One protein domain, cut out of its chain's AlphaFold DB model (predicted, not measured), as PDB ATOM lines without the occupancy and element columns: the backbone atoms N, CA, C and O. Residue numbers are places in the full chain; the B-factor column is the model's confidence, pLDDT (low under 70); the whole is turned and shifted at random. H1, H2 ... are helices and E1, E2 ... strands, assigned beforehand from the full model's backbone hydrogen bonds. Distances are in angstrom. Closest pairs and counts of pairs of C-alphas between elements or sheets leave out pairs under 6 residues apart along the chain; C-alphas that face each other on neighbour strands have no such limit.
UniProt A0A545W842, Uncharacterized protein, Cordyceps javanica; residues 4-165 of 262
ATOM      1  N   CYS A   4     266.872 230.173 240.573       86.44
ATOM      2  CA  CYS A   4     267.111 230.352 239.151       86.44
ATOM      3  C   CYS A   4     268.600 230.550 238.865       86.44
ATOM      4  O   CYS A   4     269.354 230.999 239.734       86.44
ATOM      5  N   PHE A   5     269.050 230.182 237.671       88.69
ATOM      6  CA  PHE A   5     270.450 230.339 237.300       88.69
ATOM      7  C   PHE A   5     270.650 230.653 235.822       88.69
ATOM      8  O   PHE A   5     269.873 230.244 234.958       88.69
ATOM      9  N   ALA A   6     271.745 231.359 235.561       92.81
ATOM     10  CA  ALA A   6     272.266 231.657 234.243       92.81
ATOM     11  C   ALA A   6     273.604 230.939 234.051       92.81
ATOM     12  O   ALA A   6     274.391 230.792 234.993       92.81
ATOM     13  N   VAL A   7     273.866 230.465 232.838       93.31
ATOM     14  CA  VAL A   7     275.091 229.733 232.508       93.31
ATOM     15  C   VAL A   7     275.796 230.406 231.347       93.31
ATOM     16  O   VAL A   7     275.239 230.485 230.257       93.31
ATOM     17  N   THR A   8     277.056 230.787 231.542       95.81
ATOM     18  CA  THR A   8     277.953 231.190 230.453       95.81
ATOM     19  C   THR A   8     278.888 230.034 230.112       95.81
ATOM     20  O   THR A   8     279.750 229.658 230.908       95.81
ATOM     21  N   GLN A   9     278.738 229.444 228.928       95.31
ATOM     22  CA  GLN A   9     279.679 228.459 228.388       95.31
ATOM     23  C   GLN A   9     280.752 229.170 227.565       95.31
ATOM     24  O   GLN A   9     280.429 229.972 226.695       95.31
ATOM     25  N   TYR A  10     282.026 228.855 227.773       95.00
ATOM     26  CA  TYR A  10     283.116 229.512 227.041       95.00
ATOM     27  C   TYR A  10     283.566 228.704 225.818       95.00
ATOM     28  O   TYR A  10     283.153 227.564 225.598       95.00
ATOM     29  N   GLY A  11     284.478 229.282 225.033       90.12
ATOM     30  CA  GLY A  11     285.206 228.583 223.971       90.12
ATOM     31  C   GLY A  11     286.189 227.528 224.502       90.12
ATOM     32  O   GLY A  11     286.657 226.680 223.746       90.12
ATOM     33  N   CYS A  12     286.492 227.558 225.803       93.06
ATOM     34  CA  CYS A  12     287.172 226.480 226.526       93.06
ATOM     35  C   CYS A  12     286.163 225.521 227.190       93.06
ATOM     36  O   CYS A  12     284.966 225.768 227.182       93.06
ATOM     37  N   SER A  13     286.636 224.451 227.836       93.12
ATOM     38  CA  SER A  13     285.776 223.472 228.531       93.12
ATOM     39  C   SER A  13     285.125 223.979 229.826       93.12
ATOM     40  O   SER A  13     284.409 223.227 230.480       93.12
ATOM     41  N   HIS A  14     285.405 225.215 230.239       94.19
ATOM     42  CA  HIS A  14     284.826 225.800 231.444       94.19
ATOM     43  C   HIS A  14     283.427 226.361 231.192       94.19
ATOM     44  O   HIS A  14     283.038 226.677 230.065       94.19
ATOM     45  N   SER A  15     282.669 226.511 232.269       94.25
ATOM     46  CA  SER A  15     281.391 227.216 232.283       94.25
ATOM     47  C   SER A  15     281.263 227.960 233.602       94.25
ATOM     48  O   SER A  15     281.748 227.477 234.626       94.25
ATOM     49  N   GLN A  16     280.627 229.121 233.562       93.12
ATOM     50  CA  GLN A  16     280.333 229.931 234.732       93.12
ATOM     51  C   GLN A  16     278.841 229.843 235.017       93.12
ATOM     52  O   GLN A  16     278.020 230.051 234.128       93.12
ATOM     53  N   LEU A  17     278.508 229.504 236.257       91.44
ATOM     54  CA  LEU A  17     277.139 229.390 236.737       91.44
ATOM     55  C   LEU A  17     276.859 230.556 237.682       91.44
ATOM     56  O   LEU A  17     277.520 230.693 238.713       91.44
ATOM     57  N   GLN A  18     275.880 231.380 237.337       89.88
ATOM     58  CA  GLN A  18     275.460 232.540 238.113       89.88
ATOM     59  C   GLN A  18     274.077 232.265 238.705       89.88
ATOM     60  O   GLN A  18     273.190 231.759 238.020       89.88
ATOM     61  N   LYS A  19     273.895 232.552 239.997       87.19
ATOM     62  CA  LYS A  19     272.595 232.415 240.668       87.19
ATOM     63  C   LYS A  19     271.781 233.692 240.449       87.19
ATOM     64  O   LYS A  19     272.297 234.777 240.692       87.19
ATOM     65  N   THR A  20     270.508 233.539 240.108       84.19
ATOM     66  CA  THR A  20     269.558 234.628 239.864       84.19
ATOM     67  C   THR A  20     268.354 234.460 240.798       84.19
ATOM     68  O   THR A  20     267.761 233.383 240.874       84.19
ATOM     69  N   GLY A  21     268.007 235.494 241.571       71.06
ATOM     70  CA  GLY A  21     266.730 235.542 242.299       71.06
ATOM     71  C   GLY A  21     266.516 234.567 243.479       71.06
ATOM     72  O   GLY A  21     265.366 234.297 243.835       71.06
ATOM     73  N   CYS A  22     267.563 234.031 244.136       69.56
ATOM     74  CA  CYS A  22     267.368 233.281 245.400       69.56
ATOM     75  C   CYS A  22     266.997 234.249 246.534       69.56
ATOM     76  O   CYS A  22     267.828 235.039 246.970       69.56
ATOM     77  N   THR A  23     265.782 234.150 247.079       53.41
ATOM     78  CA  THR A  23     265.342 234.942 248.248       53.41
ATOM     79  C   THR A  23     265.805 234.389 249.598       53.41
ATOM     80  O   THR A  23     265.579 235.015 250.632       53.41
ATOM     81  N   LYS A  24     266.464 233.227 249.635       50.88
ATOM     82  CA  LYS A  24     267.138 232.730 250.842       50.88
ATOM     83  C   LYS A  24     268.644 232.871 250.636       50.88
ATOM     84  O   LYS A  24     269.131 232.828 249.513       50.88
ATOM     85  N   SER A  25     269.410 233.013 251.706       57.97
ATOM     86  CA  SER A  25     270.870 232.863 251.697       57.97
ATOM     87  C   SER A  25     271.219 231.378 251.487       57.97
ATOM     88  O   SER A  25     271.720 230.683 252.365       57.97
ATOM     89  N   CYS A  26     270.833 230.865 250.319       63.06
ATOM     90  CA  CYS A  26     270.950 229.489 249.880       63.06
ATOM     91  C   CYS A  26     272.439 229.198 249.649       63.06
ATOM     92  O   CYS A  26     272.983 229.594 248.611       63.06
ATOM     93  N   HIS A  27     273.118 228.542 250.598       57.88
ATOM     94  CA  HIS A  27     274.521 228.169 250.379       57.88
ATOM     95  C   HIS A  27     274.625 227.214 249.171       57.88
ATOM     96  O   HIS A  27     275.428 227.449 248.265       57.88
ATOM     97  N   ASP A  28     273.674 226.278 249.070       58.72
ATOM     98  CA  ASP A  28     273.577 225.255 248.023       58.72
ATOM     99  C   ASP A  28     272.451 225.509 247.002       58.72
ATOM    100  O   ASP A  28     271.656 226.447 247.131       58.72
ATOM    101  N   PHE A  29     272.396 224.662 245.964       61.28
ATOM    102  CA  PHE A  29     271.305 224.604 244.986       61.28
ATOM    103  C   PHE A  29     270.034 224.077 245.650       61.28
ATOM    104  O   PHE A  29     269.854 222.880 245.867       61.28
ATOM    105  N   CYS A  30     269.146 224.997 245.992       67.06
ATOM    106  CA  CYS A  30     267.821 224.690 246.498       67.06
ATOM    107  C   CYS A  30     266.911 224.224 245.365       67.06
ATOM    108  O   CYS A  30     266.864 224.831 244.300       67.06
ATOM    109  N   GLN A  31     266.169 223.147 245.610       63.62
ATOM    110  CA  GLN A  31     265.105 222.715 244.713       63.62
ATOM    111  C   GLN A  31     263.776 223.398 245.083       63.62
ATOM    112  O   GLN A  31     263.523 223.622 246.272       63.62
ATOM    113  N   PRO A  32     262.901 223.691 244.105       71.62
ATOM    114  CA  PRO A  32     263.111 223.538 242.660       71.62
ATOM    115  C   PRO A  32     264.125 224.556 242.115       71.62
ATOM    116  O   PRO A  32     264.175 225.688 242.595       71.62
ATOM    117  N   ALA A  33     264.917 224.137 241.124       77.50
ATOM    118  CA  ALA A  33     265.897 224.979 240.447       77.50
ATOM    119  C   ALA A  33     265.586 225.052 238.946       77.50
ATOM    120  O   ALA A  33     265.166 224.050 238.368       77.50
ATOM    121  N   GLU A  34     265.789 226.217 238.340       85.38
ATOM    122  CA  GLU A  34     265.440 226.484 236.943       85.38
ATOM    123  C   GLU A  34     266.564 227.229 236.215       85.38
ATOM    124  O   GLU A  34     267.109 228.210 236.724       85.38
ATOM    125  N   THR A  35     266.892 226.772 235.009       88.56
ATOM    126  CA  THR A  35     267.800 227.488 234.111       88.56
ATOM    127  C   THR A  35     267.019 228.573 233.387       88.56
ATOM    128  O   THR A  35     266.103 228.256 232.635       88.56
ATOM    129  N   LEU A  36     267.390 229.838 233.570       90.06
ATOM    130  CA  LEU A  36     266.759 230.944 232.840       90.06
ATOM    131  C   LEU A  36     267.434 231.210 231.505       90.06
ATOM    132  O   LEU A  36     266.784 231.576 230.531       90.06
ATOM    133  N   LEU A  37     268.754 231.044 231.469       93.25
ATOM    134  CA  LEU A  37     269.550 231.387 230.307       93.25
ATOM    135  C   LEU A  37     270.808 230.532 230.247       93.25
ATOM    136  O   LEU A  37     271.530 230.385 231.235       93.25
ATOM    137  N   VAL A  38     271.110 230.024 229.060       92.69
ATOM    138  CA  VAL A  38     272.413 229.453 228.725       92.69
ATOM    139  C   VAL A  38     272.963 230.218 227.538       92.69
ATOM    140  O   VAL A  38     272.395 230.189 226.446       92.69
ATOM    141  N   THR A  39     274.102 230.867 227.725       94.69
ATOM    142  CA  THR A  39     274.859 231.505 226.654       94.69
ATOM    143  C   THR A  39     276.109 230.704 226.329       94.69
ATOM    144  O   THR A  39     276.618 229.905 227.117       94.69
ATOM    145  N   LYS A  40     276.614 230.900 225.114       94.88
ATOM    146  CA  LYS A  40     277.880 230.343 224.660       94.88
ATOM    147  C   LYS A  40     278.731 231.425 224.018       94.88
ATOM    148  O   LYS A  40     278.345 231.991 222.999       94.88
ATOM    149  N   SER A  41     279.884 231.685 224.614       94.25
ATOM    150  CA  SER A  41     280.927 232.574 224.121       94.25
ATOM    151  C   SER A  41     281.910 231.801 223.241       94.25
ATOM    152  O   SER A  41     282.238 230.643 223.516       94.25
ATOM    153  N   CYS A  42     282.404 232.430 222.175       92.69
ATOM    154  CA  CYS A  42     283.535 231.904 221.411       92.69
ATOM    155  C   CYS A  42     284.889 232.140 222.099       92.69
ATOM    156  O   CYS A  42     285.894 231.575 221.667       92.69
ATOM    157  N   PHE A  43     284.931 232.957 223.153       91.19
ATOM    158  CA  PHE A  43     286.158 233.309 223.858       91.19
ATOM    159  C   PHE A  43     286.440 232.353 225.024       91.19
ATOM    160  O   PHE A  43     285.504 231.837 225.639       91.19
ATOM    161  N   PRO A  44     287.717 232.072 225.338       95.06
ATOM    162  CA  PRO A  44     288.088 231.350 226.554       95.06
ATOM    163  C   PRO A  44     287.746 232.165 227.811       95.06
ATOM    164  O   PRO A  44     287.681 233.388 227.762       95.06
ATOM    165  N   CYS A  45     287.576 231.497 228.955       96.00
ATOM    166  CA  CYS A  45     287.329 232.196 230.217       96.00
ATOM    167  C   CYS A  45     288.569 232.964 230.706       96.00
ATOM    168  O   CYS A  45     289.711 232.609 230.376       96.00
ATOM    169  N   GLY A  46     288.356 233.958 231.576       94.56
ATOM    170  CA  GLY A  46     289.426 234.784 232.147       94.56
ATOM    171  C   GLY A  46     290.550 233.968 232.803       94.56
ATOM    172  O   GLY A  46     291.729 234.282 232.639       94.56
ATOM    173  N   SER A  47     290.217 232.861 233.471       95.31
ATOM    174  CA  SER A  47     291.207 231.957 234.075       95.31
ATOM    175  C   SER A  47     292.104 231.280 233.033       95.31
ATOM    176  O   SER A  47     293.324 231.250 233.196       95.31
ATOM    177  N   CYS A  48     291.532 230.782 231.931       96.69
ATOM    178  CA  CYS A  48     292.308 230.192 230.836       96.69
ATOM    179  C   CYS A  48     293.225 231.219 230.168       96.69
ATOM    180  O   CYS A  48     294.373 230.898 229.857       96.69
ATOM    181  N   ILE A  49     292.739 232.450 229.977       96.25
ATOM    182  CA  ILE A  49     293.531 233.545 229.405       96.25
ATOM    183  C   ILE A  49     294.737 233.845 230.299       96.25
ATOM    184  O   ILE A  49     295.861 233.912 229.802       96.25
ATOM    185  N   LYS A  50     294.527 233.955 231.618       95.25
ATOM    186  CA  LYS A  50     295.585 234.229 232.606       95.25
ATOM    187  C   LYS A  50     296.632 233.114 232.667       95.25
ATOM    188  O   LYS A  50     297.827 233.405 232.666       95.25
ATOM    189  N   ILE A  51     296.208 231.847 232.665       96.38
ATOM    190  CA  ILE A  51     297.131 230.697 232.645       96.38
ATOM    191  C   ILE A  51     297.988 230.726 231.381       96.38
ATOM    192  O   ILE A  51     299.213 230.653 231.468       96.38
ATOM    193  N   LYS A  52     297.356 230.894 230.214       95.69
ATOM    194  CA  LYS A  52     298.074 230.965 228.941       95.69
ATOM    195  C   LYS A  52     299.026 232.162 228.896       95.69
ATOM    196  O   LYS A  52     300.165 232.018 228.484       95.69
ATOM    197  N   ALA A  53     298.598 233.328 229.377       95.50
ATOM    198  CA  ALA A  53     299.447 234.516 229.449       95.50
ATOM    199  C   ALA A  53     300.683 234.302 230.336       95.50
ATOM    200  O   ALA A  53     301.761 234.783 230.003       95.50
ATOM    201  N   SER A  54     300.542 233.563 231.440       95.31
ATOM    202  CA  SER A  54     301.670 233.190 232.300       95.31
ATOM    203  C   SER A  54     302.661 232.271 231.577       95.31
ATOM    204  O   SER A  54     303.864 232.517 231.612       95.31
ATOM    205  N   GLN A  55     302.160 231.257 230.863       96.56
ATOM    206  CA  GLN A  55     302.988 230.353 230.054       96.56
ATOM    207  C   GLN A  55     303.742 231.116 228.959       96.56
ATOM    208  O   GLN A  55     304.968 231.063 228.918       96.56
ATOM    209  N   ASP A  56     303.022 231.907 228.160       95.62
ATOM    210  CA  ASP A  56     303.599 232.700 227.071       95.62
ATOM    211  C   ASP A  56     304.650 233.698 227.599       95.62
ATOM    212  O   ASP A  56     305.697 233.899 226.983       95.62
ATOM    213  N   ARG A  57     304.406 234.311 228.769       94.81
ATOM    214  CA  ARG A  57     305.359 235.222 229.423       94.81
ATOM    215  C   ARG A  57     306.632 234.496 229.848       94.81
ATOM    216  O   ARG A  57     307.719 235.030 229.645       94.81
ATOM    217  N   ASN A  58     306.510 233.305 230.430       96.38
ATOM    218  CA  ASN A  58     307.669 232.519 230.845       96.38
ATOM    219  C   ASN A  58     308.517 232.109 229.634       96.38
ATOM    220  O   ASN A  58     309.733 232.286 229.652       96.38
ATOM    221  N   GLU A  59     307.881 231.635 228.561       96.12
ATOM    222  CA  GLU A  59     308.566 231.288 227.309       96.12
ATOM    223  C   GLU A  59     309.279 232.502 226.696       96.12
ATOM    224  O   GLU A  59     310.450 232.417 226.315       96.12
ATOM    225  N   ALA A  60     308.612 233.659 226.665       95.31
ATOM    226  CA  ALA A  60     309.197 234.901 226.171       95.31
ATOM    227  C   ALA A  60     310.379 235.381 227.029       95.31
ATOM    228  O   ALA A  60     311.363 235.872 226.474       95.31
ATOM    229  N   SER A  61     310.311 235.220 228.355       96.75
ATOM    230  CA  SER A  61     311.406 235.572 229.270       96.75
ATOM    231  C   SER A  61     312.645 234.721 229.007       96.75
ATOM    232  O   SER A  61     313.733 235.264 228.838       96.75
ATOM    233  N   ILE A  62     312.476 233.402 228.875       97.81
ATOM    234  CA  ILE A  62     313.579 232.478 228.567       97.81
ATOM    235  C   ILE A  62     314.219 232.836 227.219       97.81
ATOM    236  O   ILE A  62     315.443 232.915 227.100       97.81
ATOM    237  N   ALA A  63     313.401 233.100 226.194       96.62
ATOM    238  CA  ALA A  63     313.898 233.504 224.881       96.62
ATOM    239  C   ALA A  63     314.635 234.856 224.926       96.62
ATOM    240  O   ALA A  63     315.644 235.037 224.241       96.62
ATOM    241  N   HIS A  64     314.153 235.802 225.738       97.31
ATOM    242  CA  HIS A  64     314.804 237.092 225.944       97.31
ATOM    243  C   HIS A  64     316.171 236.941 226.618       97.31
ATOM    244  O   HIS A  64     317.149 237.506 226.130       97.31
ATOM    245  N   GLU A  65     316.255 236.152 227.688       97.94
ATOM    246  CA  GLU A  65     317.507 235.869 228.396       97.94
ATOM    247  C   GLU A  65     318.536 235.211 227.473       97.94
ATOM    248  O   GLU A  65     319.681 235.659 227.409       97.94
ATOM    249  N   ALA A  66     318.119 234.223 226.673       97.50
ATOM    250  CA  ALA A  66     318.985 233.592 225.680       97.50
ATOM    251  C   ALA A  66     319.484 234.592 224.620       97.50
ATOM    252  O   ALA A  66     320.657 234.575 224.243       97.50
ATOM    253  N   ALA A  67     318.619 235.501 224.156       96.31
ATOM    254  CA  ALA A  67     319.006 236.544 223.210       96.31
ATOM    255  C   ALA A  67     319.995 237.550 223.823       96.31
ATOM    256  O   ALA A  67     320.925 237.983 223.143       96.31
ATOM    257  N   VAL A  68     319.817 237.911 225.097       97.38
ATOM    258  CA  VAL A  68     320.742 238.779 225.840       97.38
ATOM    259  C   VAL A  68     322.105 238.104 225.993       97.38
ATOM    260  O   VAL A  68     323.108 238.704 225.607       97.38
ATOM    261  N   ALA A  69     322.141 236.849 226.447       96.75
ATOM    262  CA  ALA A  69     323.379 236.082 226.585       96.75
ATOM    263  C   ALA A  69     324.140 235.980 225.250       96.75
ATOM    264  O   ALA A  69     325.341 236.237 225.189       96.75
ATOM    265  N   ALA A  70     323.435 235.728 224.141       96.12
ATOM    266  CA  ALA A  70     324.043 235.671 222.811       96.12
ATOM    267  C   ALA A  70     324.662 237.010 222.356       96.12
ATOM    268  O   ALA A  70     325.631 237.025 221.592       96.12
ATOM    269  N   ILE A  71     324.118 238.152 222.797       95.31
ATOM    270  CA  ILE A  71     324.711 239.475 222.537       95.31
ATOM    271  C   ILE A  71     325.973 239.665 223.388       95.31
ATOM    272  O   ILE A  71     326.973 240.200 222.896       95.31
ATOM    273  N   GLU A  72     325.942 239.224 224.645       94.12
ATOM    274  CA  GLU A  72     327.070 239.323 225.576       94.12
ATOM    275  C   GLU A  72     328.273 238.497 225.106       94.12
ATOM    276  O   GLU A  72     329.389 239.019 225.050       94.12
ATOM    277  N   GLU A  73     328.041 237.264 224.652       93.81
ATOM    278  CA  GLU A  73     329.074 236.353 224.140       93.81
ATOM    279  C   GLU A  73     329.687 236.792 222.802       93.81
ATOM    280  O   GLU A  73     330.706 236.255 222.359       93.81
ATOM    281  N   LYS A  74     329.106 237.788 222.124       90.88
ATOM    282  CA  LYS A  74     329.561 238.217 220.800       90.88
ATOM    283  C   LYS A  74     330.826 239.073 220.897       90.88
ATOM    284  O   LYS A  74     330.774 240.302 220.842       90.88
ATOM    285  N   ILE A  75     331.984 238.421 221.017       81.62
ATOM    286  CA  ILE A  75     333.309 239.054 221.191       81.62
ATOM    287  C   ILE A  75     333.686 239.959 220.003       81.62
ATOM    288  O   ILE A  75     334.358 240.968 220.187       81.62
ATOM    289  N   SER A  76     333.205 239.652 218.793       89.19
ATOM    290  CA  SER A  76     333.520 240.403 217.567       89.19
ATOM    291  C   SER A  76     332.929 241.817 217.501       89.19
ATOM    292  O   SER A  76     333.275 242.582 216.604       89.19
ATOM    293  N   VAL A  77     332.036 242.175 218.425       86.81
ATOM    294  CA  VAL A  77     331.381 243.488 218.470       86.81
ATOM    295  C   VAL A  77     332.101 244.399 219.470       86.81
ATOM    296  O   VAL A  77     332.441 243.983 220.580       86.81
ATOM    297  N   GLY A  78     332.325 245.659 219.088       92.00
ATOM    298  CA  GLY A  78     332.882 246.674 219.986       92.00
ATOM    299  C   GLY A  78     331.994 246.909 221.216       92.00
ATOM    300  O   GLY A  78     330.783 246.703 221.168       92.00
ATOM    301  N   SER A  79     332.585 247.355 222.329       90.56
ATOM    302  CA  SER A  79     331.870 247.533 223.605       90.56
ATOM    303  C   SER A  79     330.662 248.469 223.498       90.56
ATOM    304  O   SER A  79     329.584 248.099 223.949       90.56
ATOM    305  N   ALA A  80     330.815 249.627 222.846       92.06
ATOM    306  CA  ALA A  80     329.732 250.594 222.651       92.06
ATOM    307  C   ALA A  80     328.546 249.989 221.881       92.06
ATOM    308  O   ALA A  80     327.415 250.009 222.354       92.06
ATOM    309  N   THR A  81     328.814 249.341 220.744       94.62
ATOM    310  CA  THR A  81     327.774 248.683 219.942       94.62
ATOM    311  C   THR A  81     327.093 247.545 220.705       94.62
ATOM    312  O   THR A  81     325.884 247.370 220.589       94.62
ATOM    313  N   ARG A  82     327.835 246.782 221.520       95.31
ATOM    314  CA  ARG A  82     327.246 245.742 222.379       95.31
ATOM    315  C   ARG A  82     326.278 246.350 223.398       95.31
ATOM    316  O   ARG A  82     325.179 245.827 223.567       95.31
ATOM    317  N   SER A  83     326.656 247.454 224.042       94.56
ATOM    318  CA  SER A  83     325.781 248.177 224.971       94.56
ATOM    319  C   SER A  83     324.494 248.654 224.293       94.56
ATOM    320  O   SER A  83     323.412 248.437 224.841       94.56
ATOM    321  N   ASP A  84     324.587 249.199 223.078       96.31
ATOM    322  CA  ASP A  84     323.414 249.623 222.303       96.31
ATOM    323  C   ASP A  84     322.508 248.437 221.939       96.31
ATOM    324  O   ASP A  84     321.282 248.518 222.040       96.31
ATOM    325  N   MET A  85     323.092 247.300 221.544       96.06
ATOM    326  CA  MET A  85     322.336 246.081 221.243       96.06
ATOM    327  C   MET A  85     321.574 245.563 222.470       96.06
ATOM    328  O   MET A  85     320.398 245.220 222.354       96.06
ATOM    329  N   LEU A  86     322.213 245.547 223.643       96.81
ATOM    330  CA  LEU A  86     321.582 245.129 224.898       96.81
ATOM    331  C   LEU A  86     320.457 246.075 225.319       96.81
ATOM    332  O   LEU A  86     319.384 245.614 225.713       96.81
ATOM    333  N   TYR A  87     320.679 247.387 225.210       97.06
ATOM    334  CA  TYR A  87     319.651 248.386 225.488       97.06
ATOM    335  C   TYR A  87     318.420 248.172 224.600       97.06
ATOM    336  O   TYR A  87     317.304 248.036 225.104       97.06
ATOM    337  N   ASN A  88     318.628 248.043 223.288       97.12
ATOM    338  CA  ASN A  88     317.549 247.829 222.327       97.12
ATOM    339  C   ASN A  88     316.815 246.500 222.553       97.12
ATOM    340  O   ASN A  88     315.589 246.453 222.454       97.12
ATOM    341  N   ALA A  89     317.535 245.425 222.889       96.50
ATOM    342  CA  ALA A  89     316.928 244.132 223.192       96.50
ATOM    343  C   ALA A  89     315.989 244.213 224.408       96.50
ATOM    344  O   ALA A  89     314.864 243.715 224.349       96.50
ATOM    345  N   ARG A  90     316.420 244.885 225.485       96.81
ATOM    346  CA  ARG A  90     315.613 245.090 226.702       96.81
ATOM    347  C   ARG A  90     314.411 245.995 226.445       96.81
ATOM    348  O   ARG A  90     313.298 245.648 226.832       96.81
ATOM    349  N   ALA A  91     314.613 247.112 225.747       97.12
ATOM    350  CA  ALA A  91     313.536 248.037 225.398       97.12
ATOM    351  C   ALA A  91     312.457 247.352 224.544       97.12
ATOM    352  O   ALA A  91     311.263 247.483 224.815       97.12
ATOM    353  N   ARG A  92     312.872 246.560 223.546       95.81
ATOM    354  CA  ARG A  92     311.951 245.800 222.697       95.81
ATOM    355  C   ARG A  92     311.179 244.744 223.484       95.81
ATOM    356  O   ARG A  92     309.982 244.598 223.256       95.81
ATOM    357  N   TYR A  93     311.841 244.019 224.386       96.94
ATOM    358  CA  TYR A  93     311.176 243.040 225.244       96.94
ATOM    359  C   TYR A  93     310.111 243.697 226.129       96.94
ATOM    360  O   TYR A  93     308.970 243.241 226.126       96.94
ATOM    361  N   GLY A  94     310.444 244.808 226.797       96.00
ATOM    362  CA  GLY A  94     309.485 245.564 227.611       96.00
ATOM    363  C   GLY A  94     308.275 246.040 226.804       96.00
ATOM    364  O   GLY A  94     307.138 245.781 227.186       96.00
ATOM    365  N   TRP A  95     308.504 246.640 225.631       97.00
ATOM    366  CA  TRP A  95     307.414 247.094 224.763       97.00
ATOM    367  C   TRP A  95     306.502 245.950 224.292       97.00
ATOM    368  O   TRP A  95     305.276 246.089 224.294       97.00
ATOM    369  N   LEU A  96     307.080 244.807 223.903       95.81
ATOM    370  CA  LEU A  96     306.308 243.626 223.506       95.81
ATOM    371  C   LEU A  96     305.496 243.068 224.680       95.81
ATOM    372  O   LEU A  96     304.322 242.751 224.497       95.81
ATOM    373  N   ALA A  97     306.092 242.985 225.871       94.81
ATOM    374  CA  ALA A  97     305.418 242.512 227.074       94.81
ATOM    375  C   ALA A  97     304.217 243.402 227.440       94.81
ATOM    376  O   ALA A  97     303.131 242.881 227.697       94.81
ATOM    377  N   ASP A  98     304.376 244.727 227.378       95.44
ATOM    378  CA  ASP A  98     303.295 245.682 227.637       95.44
ATOM    379  C   ASP A  98     302.173 245.573 226.601       95.44
ATOM    380  O   ASP A  98     300.989 245.553 226.947       95.44
ATOM    381  N   SER A  99     302.535 245.494 225.316       95.50
ATOM    382  CA  SER A  99     301.574 245.325 224.222       95.50
ATOM    383  C   SER A  99     300.765 244.039 224.390       95.50
ATOM    384  O   SER A  99     299.541 244.057 224.260       95.50
ATOM    385  N   GLU A 100     301.427 242.918 224.679       94.62
ATOM    386  CA  GLU A 100     300.742 241.645 224.903       94.62
ATOM    387  C   GLU A 100     299.883 241.676 226.168       94.62
ATOM    388  O   GLU A 100     298.750 241.203 226.120       94.62
ATOM    389  N   SER A 101     300.342 242.301 227.260       93.75
ATOM    390  CA  SER A 101     299.535 242.452 228.480       93.75
ATOM    391  C   SER A 101     298.206 243.146 228.189       93.75
ATOM    392  O   SER A 101     297.154 242.596 228.504       93.75
ATOM    393  N   ARG A 102     298.227 244.283 227.481       95.69
ATOM    394  CA  ARG A 102     297.000 245.022 227.133       95.69
ATOM    395  C   ARG A 102     296.035 244.200 226.281       95.69
ATOM    396  O   ARG A 102     294.825 244.290 226.469       95.69
ATOM    397  N   LYS A 103     296.550 243.392 225.348       94.50
ATOM    398  CA  LYS A 103     295.708 242.485 224.547       94.50
ATOM    399  C   LYS A 103     295.044 241.423 225.420       94.50
ATOM    400  O   LYS A 103     293.886 241.098 225.186       94.50
ATOM    401  N   ARG A 104     295.757 240.878 226.412       93.38
ATOM    402  CA  ARG A 104     295.183 239.895 227.345       93.38
ATOM    403  C   ARG A 104     294.148 240.525 228.260       93.38
ATOM    404  O   ARG A 104     293.106 239.915 228.457       93.38
ATOM    405  N   ASP A 105     294.394 241.737 228.744       94.19
ATOM    406  CA  ASP A 105     293.426 242.468 229.565       94.19
ATOM    407  C   ASP A 105     292.130 242.729 228.782       94.19
ATOM    408  O   ASP A 105     291.043 242.492 229.301       94.19
ATOM    409  N   ALA A 106     292.234 243.096 227.499       94.56
ATOM    410  CA  ALA A 106     291.070 243.240 226.623       94.56
ATOM    411  C   ALA A 106     290.294 241.920 226.441       94.56
ATOM    412  O   ALA A 106     289.071 241.917 226.490       94.56
ATOM    413  N   GLN A 107     290.986 240.788 226.289       93.44
ATOM    414  CA  GLN A 107     290.332 239.475 226.186       93.44
ATOM    415  C   GLN A 107     289.650 239.049 227.491       93.44
ATOM    416  O   GLN A 107     288.609 238.399 227.458       93.44
ATOM    417  N   VAL A 108     290.244 239.376 228.644       95.31
ATOM    418  CA  VAL A 108     289.616 239.126 229.949       95.31
ATOM    419  C   VAL A 108     288.354 239.971 230.079       95.31
ATOM    420  O   VAL A 108     287.318 239.428 230.451       95.31
ATOM    421  N   TYR A 109     288.418 241.244 229.688       95.00
ATOM    422  CA  TYR A 109     287.258 242.127 229.665       95.00
ATOM    423  C   TYR A 109     286.134 241.587 228.768       95.00
ATOM    424  O   TYR A 109     284.992 241.554 229.199       95.00
ATOM    425  N   GLU A 110     286.438 241.077 227.569       93.12
ATOM    426  CA  GLU A 110     285.431 240.448 226.692       93.12
ATOM    427  C   GLU A 110     284.757 239.220 227.333       93.12
ATOM    428  O   GLU A 110     283.571 238.967 227.113       93.12
ATOM    429  N   ALA A 111     285.500 238.435 228.120       93.38
ATOM    430  CA  ALA A 111     284.939 237.296 228.840       93.38
ATOM    431  C   ALA A 111     284.031 237.743 230.000       93.38
ATOM    432  O   ALA A 111     282.947 237.187 230.163       93.38
ATOM    433  N   GLU A 112     284.453 238.753 230.760       94.38
ATOM    434  CA  GLU A 112     283.686 239.330 231.873       94.38
ATOM    435  C   GLU A 112     282.421 240.048 231.376       94.38
ATOM    436  O   GLU A 112     281.353 239.891 231.961       94.38
ATOM    437  N   ASP A 113     282.501 240.757 230.251       94.88
ATOM    438  CA  ASP A 113     281.361 241.407 229.592       94.88
ATOM    439  C   ASP A 113     280.304 240.378 229.149       94.88
ATOM    440  O   ASP A 113     279.105 240.561 229.360       94.88
ATOM    441  N   ALA A 114     280.737 239.227 228.622       94.31
ATOM    442  CA  ALA A 114     279.832 238.129 228.289       94.31
ATOM    443  C   ALA A 114     279.129 237.527 229.520       94.31
ATOM    444  O   ALA A 114     277.950 237.171 229.439       94.31
ATOM    445  N   GLU A 115     279.834 237.404 230.647       94.81
ATOM    446  CA  GLU A 115     279.261 236.945 231.918       94.81
ATOM    447  C   GLU A 115     278.253 237.943 232.477       94.81
ATOM    448  O   GLU A 115     277.173 237.547 232.918       94.81
ATOM    449  N   GLN A 116     278.599 239.229 232.453       95.75
ATOM    450  CA  GLN A 116     277.751 240.295 232.964       95.75
ATOM    451  C   GLN A 116     276.468 240.404 232.141       95.75
ATOM    452  O   GLN A 116     275.375 240.373 232.700       95.75
ATOM    453  N   TRP A 117     276.588 240.410 230.811       96.69
ATOM    454  CA  TRP A 117     275.433 240.424 229.918       96.69
ATOM    455  C   TRP A 117     274.504 239.225 230.152       96.69
ATOM    456  O   TRP A 117     273.283 239.368 230.189       96.69
ATOM    457  N   THR A 118     275.079 238.030 230.333       95.75
ATOM    458  CA  THR A 118     274.319 236.797 230.599       95.75
ATOM    459  C   THR A 118     273.534 236.903 231.907       95.75
ATOM    460  O   THR A 118     272.384 236.469 231.969       95.75
ATOM    461  N   LEU A 119     274.137 237.496 232.939       94.50
ATOM    462  CA  LEU A 119     273.478 237.719 234.219       94.50
ATOM    463  C   LEU A 119     272.338 238.731 234.107       94.50
ATOM    464  O   LEU A 119     271.227 238.407 234.510       94.50
ATOM    465  N   GLU A 120     272.586 239.907 233.526       95.12
ATOM    466  CA  GLU A 120     271.581 240.973 233.384       95.12
ATOM    467  C   GLU A 120     270.368 240.501 232.571       95.12
ATOM    468  O   GLU A 120     269.213 240.729 232.944       95.12
ATOM    469  N   TYR A 121     270.617 239.771 231.481       94.50
ATOM    470  CA  TYR A 121     269.550 239.194 230.669       94.50
ATOM    471  C   TYR A 121     268.731 238.164 231.459       94.50
ATOM    472  O   TYR A 121     267.501 238.180 231.422       94.50
ATOM    473  N   ALA A 122     269.391 237.292 232.227       92.81
ATOM    474  CA  ALA A 122     268.705 236.316 233.068       92.81
ATOM    475  C   ALA A 122     267.939 236.960 234.236       92.81
ATOM    476  O   ALA A 122     266.857 236.488 234.579       92.81
ATOM    477  N   GLU A 123     268.464 238.027 234.840       91.25
ATOM    478  CA  GLU A 123     267.774 238.817 235.869       91.25
ATOM    479  C   GLU A 123     266.491 239.438 235.316       91.25
ATOM    480  O   GLU A 123     265.432 239.298 235.923       91.25
ATOM    481  N   THR A 124     266.549 239.995 234.106       90.56
ATOM    482  CA  THR A 124     265.370 240.574 233.447       90.56
ATOM    483  C   THR A 124     264.303 239.507 233.144       90.56
ATOM    484  O   THR A 124     263.114 239.726 233.376       90.56
ATOM    485  N   ILE A 125     264.709 238.308 232.698       89.50
ATOM    486  CA  ILE A 125     263.792 237.160 232.549       89.50
ATOM    487  C   ILE A 125     263.176 236.775 233.897       89.50
ATOM    488  O   ILE A 125     261.979 236.489 233.981       89.50
ATOM    489  N   TRP A 126     263.986 236.734 234.956       88.44
ATOM    490  CA  TRP A 126     263.514 236.389 236.291       88.44
ATOM    491  C   TRP A 126     262.454 237.378 236.779       88.44
ATOM    492  O   TRP A 126     261.420 236.951 237.295       88.44
ATOM    493  N   ASP A 127     262.670 238.676 236.572       86.12
ATOM    494  CA  ASP A 127     261.723 239.721 236.962       86.12
ATOM    495  C   ASP A 127     260.395 239.606 236.200       86.12
ATOM    496  O   ASP A 127     259.325 239.708 236.810       86.12
ATOM    497  N   LEU A 128     260.441 239.290 234.902       84.94
ATOM    498  CA  LEU A 128     259.247 239.019 234.092       84.94
ATOM    499  C   LEU A 128     258.480 237.783 234.582       84.94
ATOM    500  O   LEU A 128     257.254 237.806 234.686       84.94
ATOM    501  N   LYS A 129     259.196 236.706 234.920       83.69
ATOM    502  CA  LYS A 129     258.595 235.411 235.275       83.69
ATOM    503  C   LYS A 129     258.131 235.320 236.731       83.69
ATOM    504  O   LYS A 129     257.171 234.611 237.045       83.69
ATOM    505  N   HIS A 130     258.836 235.982 237.644       81.38
ATOM    506  CA  HIS A 130     258.687 235.793 239.090       81.38
ATOM    507  C   HIS A 130     258.574 237.091 239.890       81.38
ATOM    508  O   HIS A 130     258.110 237.041 241.032       81.38
ATOM    509  N   GLY A 131     258.951 238.239 239.323       71.56
ATOM    510  CA  GLY A 131     258.981 239.526 240.024       71.56
ATOM    511  C   GLY A 131     257.602 240.093 240.386       71.56
ATOM    512  O   GLY A 131     257.518 241.061 241.141       71.56
ATOM    513  N   GLY A 132     256.507 239.504 239.884       65.94
ATOM    514  CA  GLY A 132     255.143 239.985 240.136       65.94
ATOM    515  C   GLY A 132     254.924 241.418 239.634       65.94
ATOM    516  O   GLY A 132     254.197 242.194 240.263       65.94
ATOM    517  N   CYS A 133     255.624 241.798 238.561       63.12
ATOM    518  CA  CYS A 133     255.766 243.191 238.167       63.12
ATOM    519  C   CYS A 133     254.513 243.757 237.485       63.12
ATOM    520  O   CYS A 133     253.821 243.073 236.736       63.12
ATOM    521  N   ARG A 134     254.252 245.047 237.734       66.75
ATOM    522  CA  ARG A 134     253.207 245.833 237.057       66.75
ATOM    523  C   ARG A 134     253.679 246.473 235.748       66.75
ATOM    524  O   ARG A 134     252.830 246.905 234.979       66.75
ATOM    525  N   ASP A 135     254.990 246.554 235.522       82.06
ATOM    526  CA  ASP A 135     255.603 247.152 234.329       82.06
ATOM    527  C   ASP A 135     256.318 246.083 233.494       82.06
ATOM    528  O   ASP A 135     257.543 246.010 233.434       82.06
ATOM    529  N   THR A 136     255.534 245.192 232.893       81.31
ATOM    530  CA  THR A 136     256.054 244.172 231.974       81.31
ATOM    531  C   THR A 136     256.647 244.808 230.715       81.31
ATOM    532  O   THR A 136     257.695 244.374 230.248       81.31
ATOM    533  N   GLU A 137     256.042 245.886 230.206       82.56
ATOM    534  CA  GLU A 137     256.514 246.607 229.014       82.56
ATOM    535  C   GLU A 137     257.889 247.267 229.215       82.56
ATOM    536  O   GLU A 137     258.674 247.384 228.272       82.56
ATOM    537  N   GLY A 138     258.202 247.736 230.428       85.75
ATOM    538  CA  GLY A 138     259.538 248.206 230.800       85.75
ATOM    539  C   GLY A 138     260.588 247.113 230.641       85.75
ATOM    540  O   GLY A 138     261.531 247.278 229.872       85.75
ATOM    541  N   PHE A 139     260.363 245.963 231.272       85.69
ATOM    542  CA  PHE A 139     261.296 244.840 231.208       85.69
ATOM    543  C   PHE A 139     261.434 244.237 229.804       85.69
ATOM    544  O   PHE A 139     262.527 243.838 229.408       85.69
ATOM    545  N   GLU A 140     260.365 244.220 229.004       84.38
ATOM    546  CA  GLU A 140     260.451 243.819 227.594       84.38
ATOM    547  C   GLU A 140     261.353 244.753 226.774       84.38
ATOM    548  O   GLU A 140     262.139 244.297 225.936       84.38
ATOM    549  N   ARG A 141     261.284 246.069 227.024       87.94
ATOM    550  CA  ARG A 141     262.189 247.045 226.395       87.94
ATOM    551  C   ARG A 141     263.628 246.867 226.863       87.94
ATOM    552  O   ARG A 141     264.541 247.003 226.044       87.94
ATOM    553  N   ASP A 142     263.833 246.535 228.131       88.94
ATOM    554  CA  ASP A 142     265.163 246.261 228.674       88.94
ATOM    555  C   ASP A 142     265.768 245.007 228.027       88.94
ATOM    556  O   ASP A 142     266.891 245.071 227.526       88.94
ATOM    557  N   LEU A 143     265.001 243.913 227.887       89.75
ATOM    558  CA  LEU A 143     265.432 242.723 227.135       89.75
ATOM    559  C   LEU A 143     265.813 243.064 225.693       89.75
ATOM    560  O   LEU A 143     266.852 242.615 225.201       89.75
ATOM    561  N   HIS A 144     264.999 243.868 225.004       89.44
ATOM    562  CA  HIS A 144     265.310 244.291 223.640       89.44
ATOM    563  C   HIS A 144     266.622 245.082 223.580       89.44
ATOM    564  O   HIS A 144     267.471 244.822 222.727       89.44
ATOM    565  N   THR A 145     266.817 246.009 224.516       92.31
ATOM    566  CA  THR A 145     268.040 246.816 224.619       92.31
ATOM    567  C   THR A 145     269.258 245.928 224.888       92.31
ATOM    568  O   THR A 145     270.284 246.060 224.219       92.31
ATOM    569  N   LEU A 146     269.138 244.948 225.787       93.69
ATOM    570  CA  LEU A 146     270.189 243.965 226.045       93.69
ATOM    571  C   LEU A 146     270.503 243.132 224.796       93.69
ATOM    572  O   LEU A 146     271.675 242.946 224.474       93.69
ATOM    573  N   LEU A 147     269.504 242.680 224.030       92.19
ATOM    574  CA  LEU A 147     269.740 241.965 222.766       92.19
ATOM    575  C   LEU A 147     270.504 242.808 221.739       92.19
ATOM    576  O   LEU A 147     271.314 242.264 220.981       92.19
ATOM    577  N   GLU A 148     270.256 244.117 221.688       92.00
ATOM    578  CA  GLU A 148     270.989 245.039 220.816       92.00
ATOM    579  C   GLU A 148     272.436 245.248 221.262       92.00
ATOM    580  O   GLU A 148     273.326 245.332 220.413       92.00
ATOM    581  N   MET A 149     272.675 245.273 222.574       93.06
ATOM    582  CA  MET A 149     274.001 245.441 223.176       93.06
ATOM    583  C   MET A 149     274.772 244.128 223.356       93.06
ATOM    584  O   MET A 149     275.889 244.143 223.865       93.06
ATOM    585  N   LYS A 150     274.208 242.991 222.932       93.62
ATOM    586  CA  LYS A 150     274.810 241.672 223.135       93.62
ATOM    587  C   LYS A 150     276.269 241.622 222.644       93.62
ATOM    588  O   LYS A 150     276.514 241.906 221.461       93.62
ATOM    589  N   PRO A 151     277.216 241.158 223.483       92.56
ATOM    590  CA  PRO A 151     278.618 241.041 223.111       92.56
ATOM    591  C   PRO A 151     278.824 240.232 221.827       92.56
ATOM    592  O   PRO A 151     278.153 239.225 221.554       92.56
ATOM    593  N   ARG A 152     279.790 240.664 221.009       88.94
ATOM    594  CA  ARG A 152     280.164 239.928 219.795       88.94
ATOM    595  C   ARG A 152     280.666 238.542 220.180       88.94
ATOM    596  O   ARG A 152     281.360 238.385 221.171       88.94
ATOM    597  N   GLY A 153     280.325 237.525 219.392       88.25
ATOM    598  CA  GLY A 153     280.765 236.156 219.678       88.25
ATOM    599  C   GLY A 153     280.022 235.458 220.825       88.25
ATOM    600  O   GLY A 153     280.284 234.281 221.071       88.25
ATOM    601  N   LEU A 154     279.062 236.131 221.472       93.50
ATOM    602  CA  LEU A 154     278.130 235.531 222.420       93.50
ATOM    603  C   LEU A 154     276.833 235.115 221.713       93.50
ATOM    604  O   LEU A 154     276.240 235.869 220.929       93.50
ATOM    605  N   ARG A 155     276.356 233.901 221.988       93.44
ATOM    606  CA  ARG A 155     275.070 233.396 221.485       93.44
ATOM    607  C   ARG A 155     274.220 232.822 222.607       93.44
ATOM    608  O   ARG A 155     274.755 232.181 223.503       93.44
ATOM    609  N   ILE A 156     272.909 233.001 222.505       92.75
ATOM    610  CA  ILE A 156     271.935 232.315 223.353       92.75
ATOM    611  C   ILE A 156     271.802 230.881 222.829       92.75
ATOM    612  O   ILE A 156     271.694 230.664 221.619       92.75
ATOM    613  N   VAL A 157     271.901 229.909 223.729       91.62
ATOM    614  CA  VAL A 157     271.740 228.473 223.457       91.62
ATOM    615  C   VAL A 157     270.396 227.989 223.978       91.62
ATOM    616  O   VAL A 157     269.717 227.230 223.292       91.62
ATOM    617  N   GLU A 158     270.027 228.440 225.171       88.31
ATOM    618  CA  GLU A 158     268.780 228.105 225.847       88.31
ATOM    619  C   GLU A 158     268.285 229.348 226.582       88.31
ATOM    620  O   GLU A 158     269.089 230.117 227.109       88.31
ATOM    621  N   GLU A 159     266.974 229.542 226.596       88.50
ATOM    622  CA  GLU A 159     266.290 230.657 227.242       88.50
ATOM    623  C   GLU A 159     264.968 230.123 227.792       88.50
ATOM    624  O   GLU A 159     264.246 229.415 227.085       88.50
ATOM    625  N   SER A 160     264.662 230.416 229.055       81.56
ATOM    626  CA  SER A 160     263.404 229.986 229.657       81.56
ATOM    627  C   SER A 160     262.249 230.820 229.128       81.56
ATOM    628  O   SER A 160     262.318 232.050 229.111       81.56
ATOM    629  N   GLU A 161     261.145 230.161 228.797       80.44
ATOM    630  CA  GLU A 161     259.896 230.842 228.478       80.44
ATOM    631  C   GLU A 161     259.367 231.593 229.712       80.44
ATOM    632  O   GLU A 161     259.357 231.063 230.832       80.44
ATOM    633  N   TRP A 162     258.927 232.833 229.501       67.12
ATOM    634  CA  TRP A 162     258.454 233.740 230.554       67.12
ATOM    635  C   TRP A 162     257.079 234.356 230.257       67.12
ATOM    636  O   TRP A 162     256.620 235.206 231.014       67.12
ATOM    637  N   TYR A 163     256.393 233.915 229.197       62.12
ATOM    638  CA  TYR A 163     255.039 234.375 228.878       62.12
ATOM    639  C   TYR A 163     254.098 234.165 230.072       62.12
ATOM    640  O   TYR A 163     254.094 233.092 230.687       62.12
ATOM    641  N   SER A 164     253.294 235.181 230.408       44.19
ATOM    642  CA  SER A 164     252.268 235.021 231.434       44.19
ATOM    643  C   SER A 164     251.275 233.960 230.956       44.19
ATOM    644  O   SER A 164     250.636 234.093 229.916       44.19
ATOM    645  N   ASN A 165     251.082 232.902 231.740       40.34
ATOM    646  CA  ASN A 165     249.983 231.954 231.518       40.34
ATOM    647  C   ASN A 165     248.609 232.559 231.885       40.34
ATOM    648  O   ASN A 165     247.650 231.837 232.132       40.34
TER     649      ASN A 165
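AT A GLANCE: This is residues 4 to 165 of the 262 residues of an uncharacterized protein of Cordyceps javanica (UniProt A0A545W842). A small head holds a strongly twisted four-strand sheet, E2 E1 E3 E4, with residues 110 to 129 of the very long helix H2 packed over one of its faces; H2 also runs far beyond the sheet, where H1 lies side by side with it in a long helical hairpin that makes the longest axis. The short helix H3 folds back along H2 within the head, packing on residues 117 to 128 of H2 and not on the sheet, and the loop residues 23 to 28 stick out from the head. The printed part has 162 residues with three named helices and four named strands, in the order E1, E2, E3, H1, H2, H3, E4; the sheet is mixed, and the class is mixed, helices and strands. The whole is extended, with a radius of gyration of the C-alphas of 24.7 A, and is a rod spanning 85 by 32 by 25 A.

HOW THE PARTS SIT: The sheet runs E2, residues 15 to 20, then E1, residues 4 to 9, then E3, residues 33 to 41, then E4, residues 154 to 159; E2 and E4 are its edge strands. E1 and E3 are parallel at 20 degrees, with N 7 and O 37 at 2.8 A and N 36 and O 5 at 2.9 A, within hydrogen-bond range. E2 and E1 are an antiparallel hairpin at 158 degrees, with N 16 and O 8 at 2.8 A. E3 and E4 are antiparallel at 157 degrees, with N 40 and O 155 at 2.8 A. E3 bends by 53 degrees at residue 36. H2, residues 79 to 130, is on the sheet at a height over the sheet of 12.4 A, giving two layers, a helix on one face of a sheet. It lies over E1 and E3 and only just runs along the strands, at 28 degrees to E1 on the local plane; its closest C-alphas to E3 are those of Leu 37 and Ala 122, 5.7 A apart. H1, residues 46 to 72, is not on the sheet. It touches H2 in a helical hairpin, at a shallow tilt of 3 degrees, opposite ways, the closest C-alphas being those of Gly 46 and Val 108, 4.9 A apart. H3, residues 136 to 149, is also not on the sheet; it touches residues 117 to 128 of H2 alone, in a second helical hairpin at a shallow tilt of 23 degrees, opposite ways, and the closest C-alphas are those of Thr 124 and Phe 139, 6.3 A apart. H1 and H3 are apart. In H1, H2 and H3 every O i to N i+4 pair is within hydrogen-bond range.

IN THESE COORDINATES: E1 begins at C-alpha 4, (267.111, 230.352, 239.151), and has 6 residues, as have E2 and E4; E3 has 9 and measures 23.5 A. H1 is 38.5 A long. H2 runs 75.7 A, from C-alpha 79 at (331.870, 247.533, 223.605) to C-alpha 130 at (258.687, 235.793, 239.090). H3 measures 20.0 A. E4 ends at C-alpha 159, (266.290, 230.657, 227.242).

THE WHOLE: The two C-alphas farthest apart, those of Ser 76 and Asn 165, are 85.1 A apart. The printed part has no cut. The link from E2 to E3, residues 21 to 32, is long; that from H1 to H2 is short, and the other four are tight. The mean pLDDT of the printed part is 88.7, and it is under 70 at residues 22 to 31, 132 to 134 and 162 to 165.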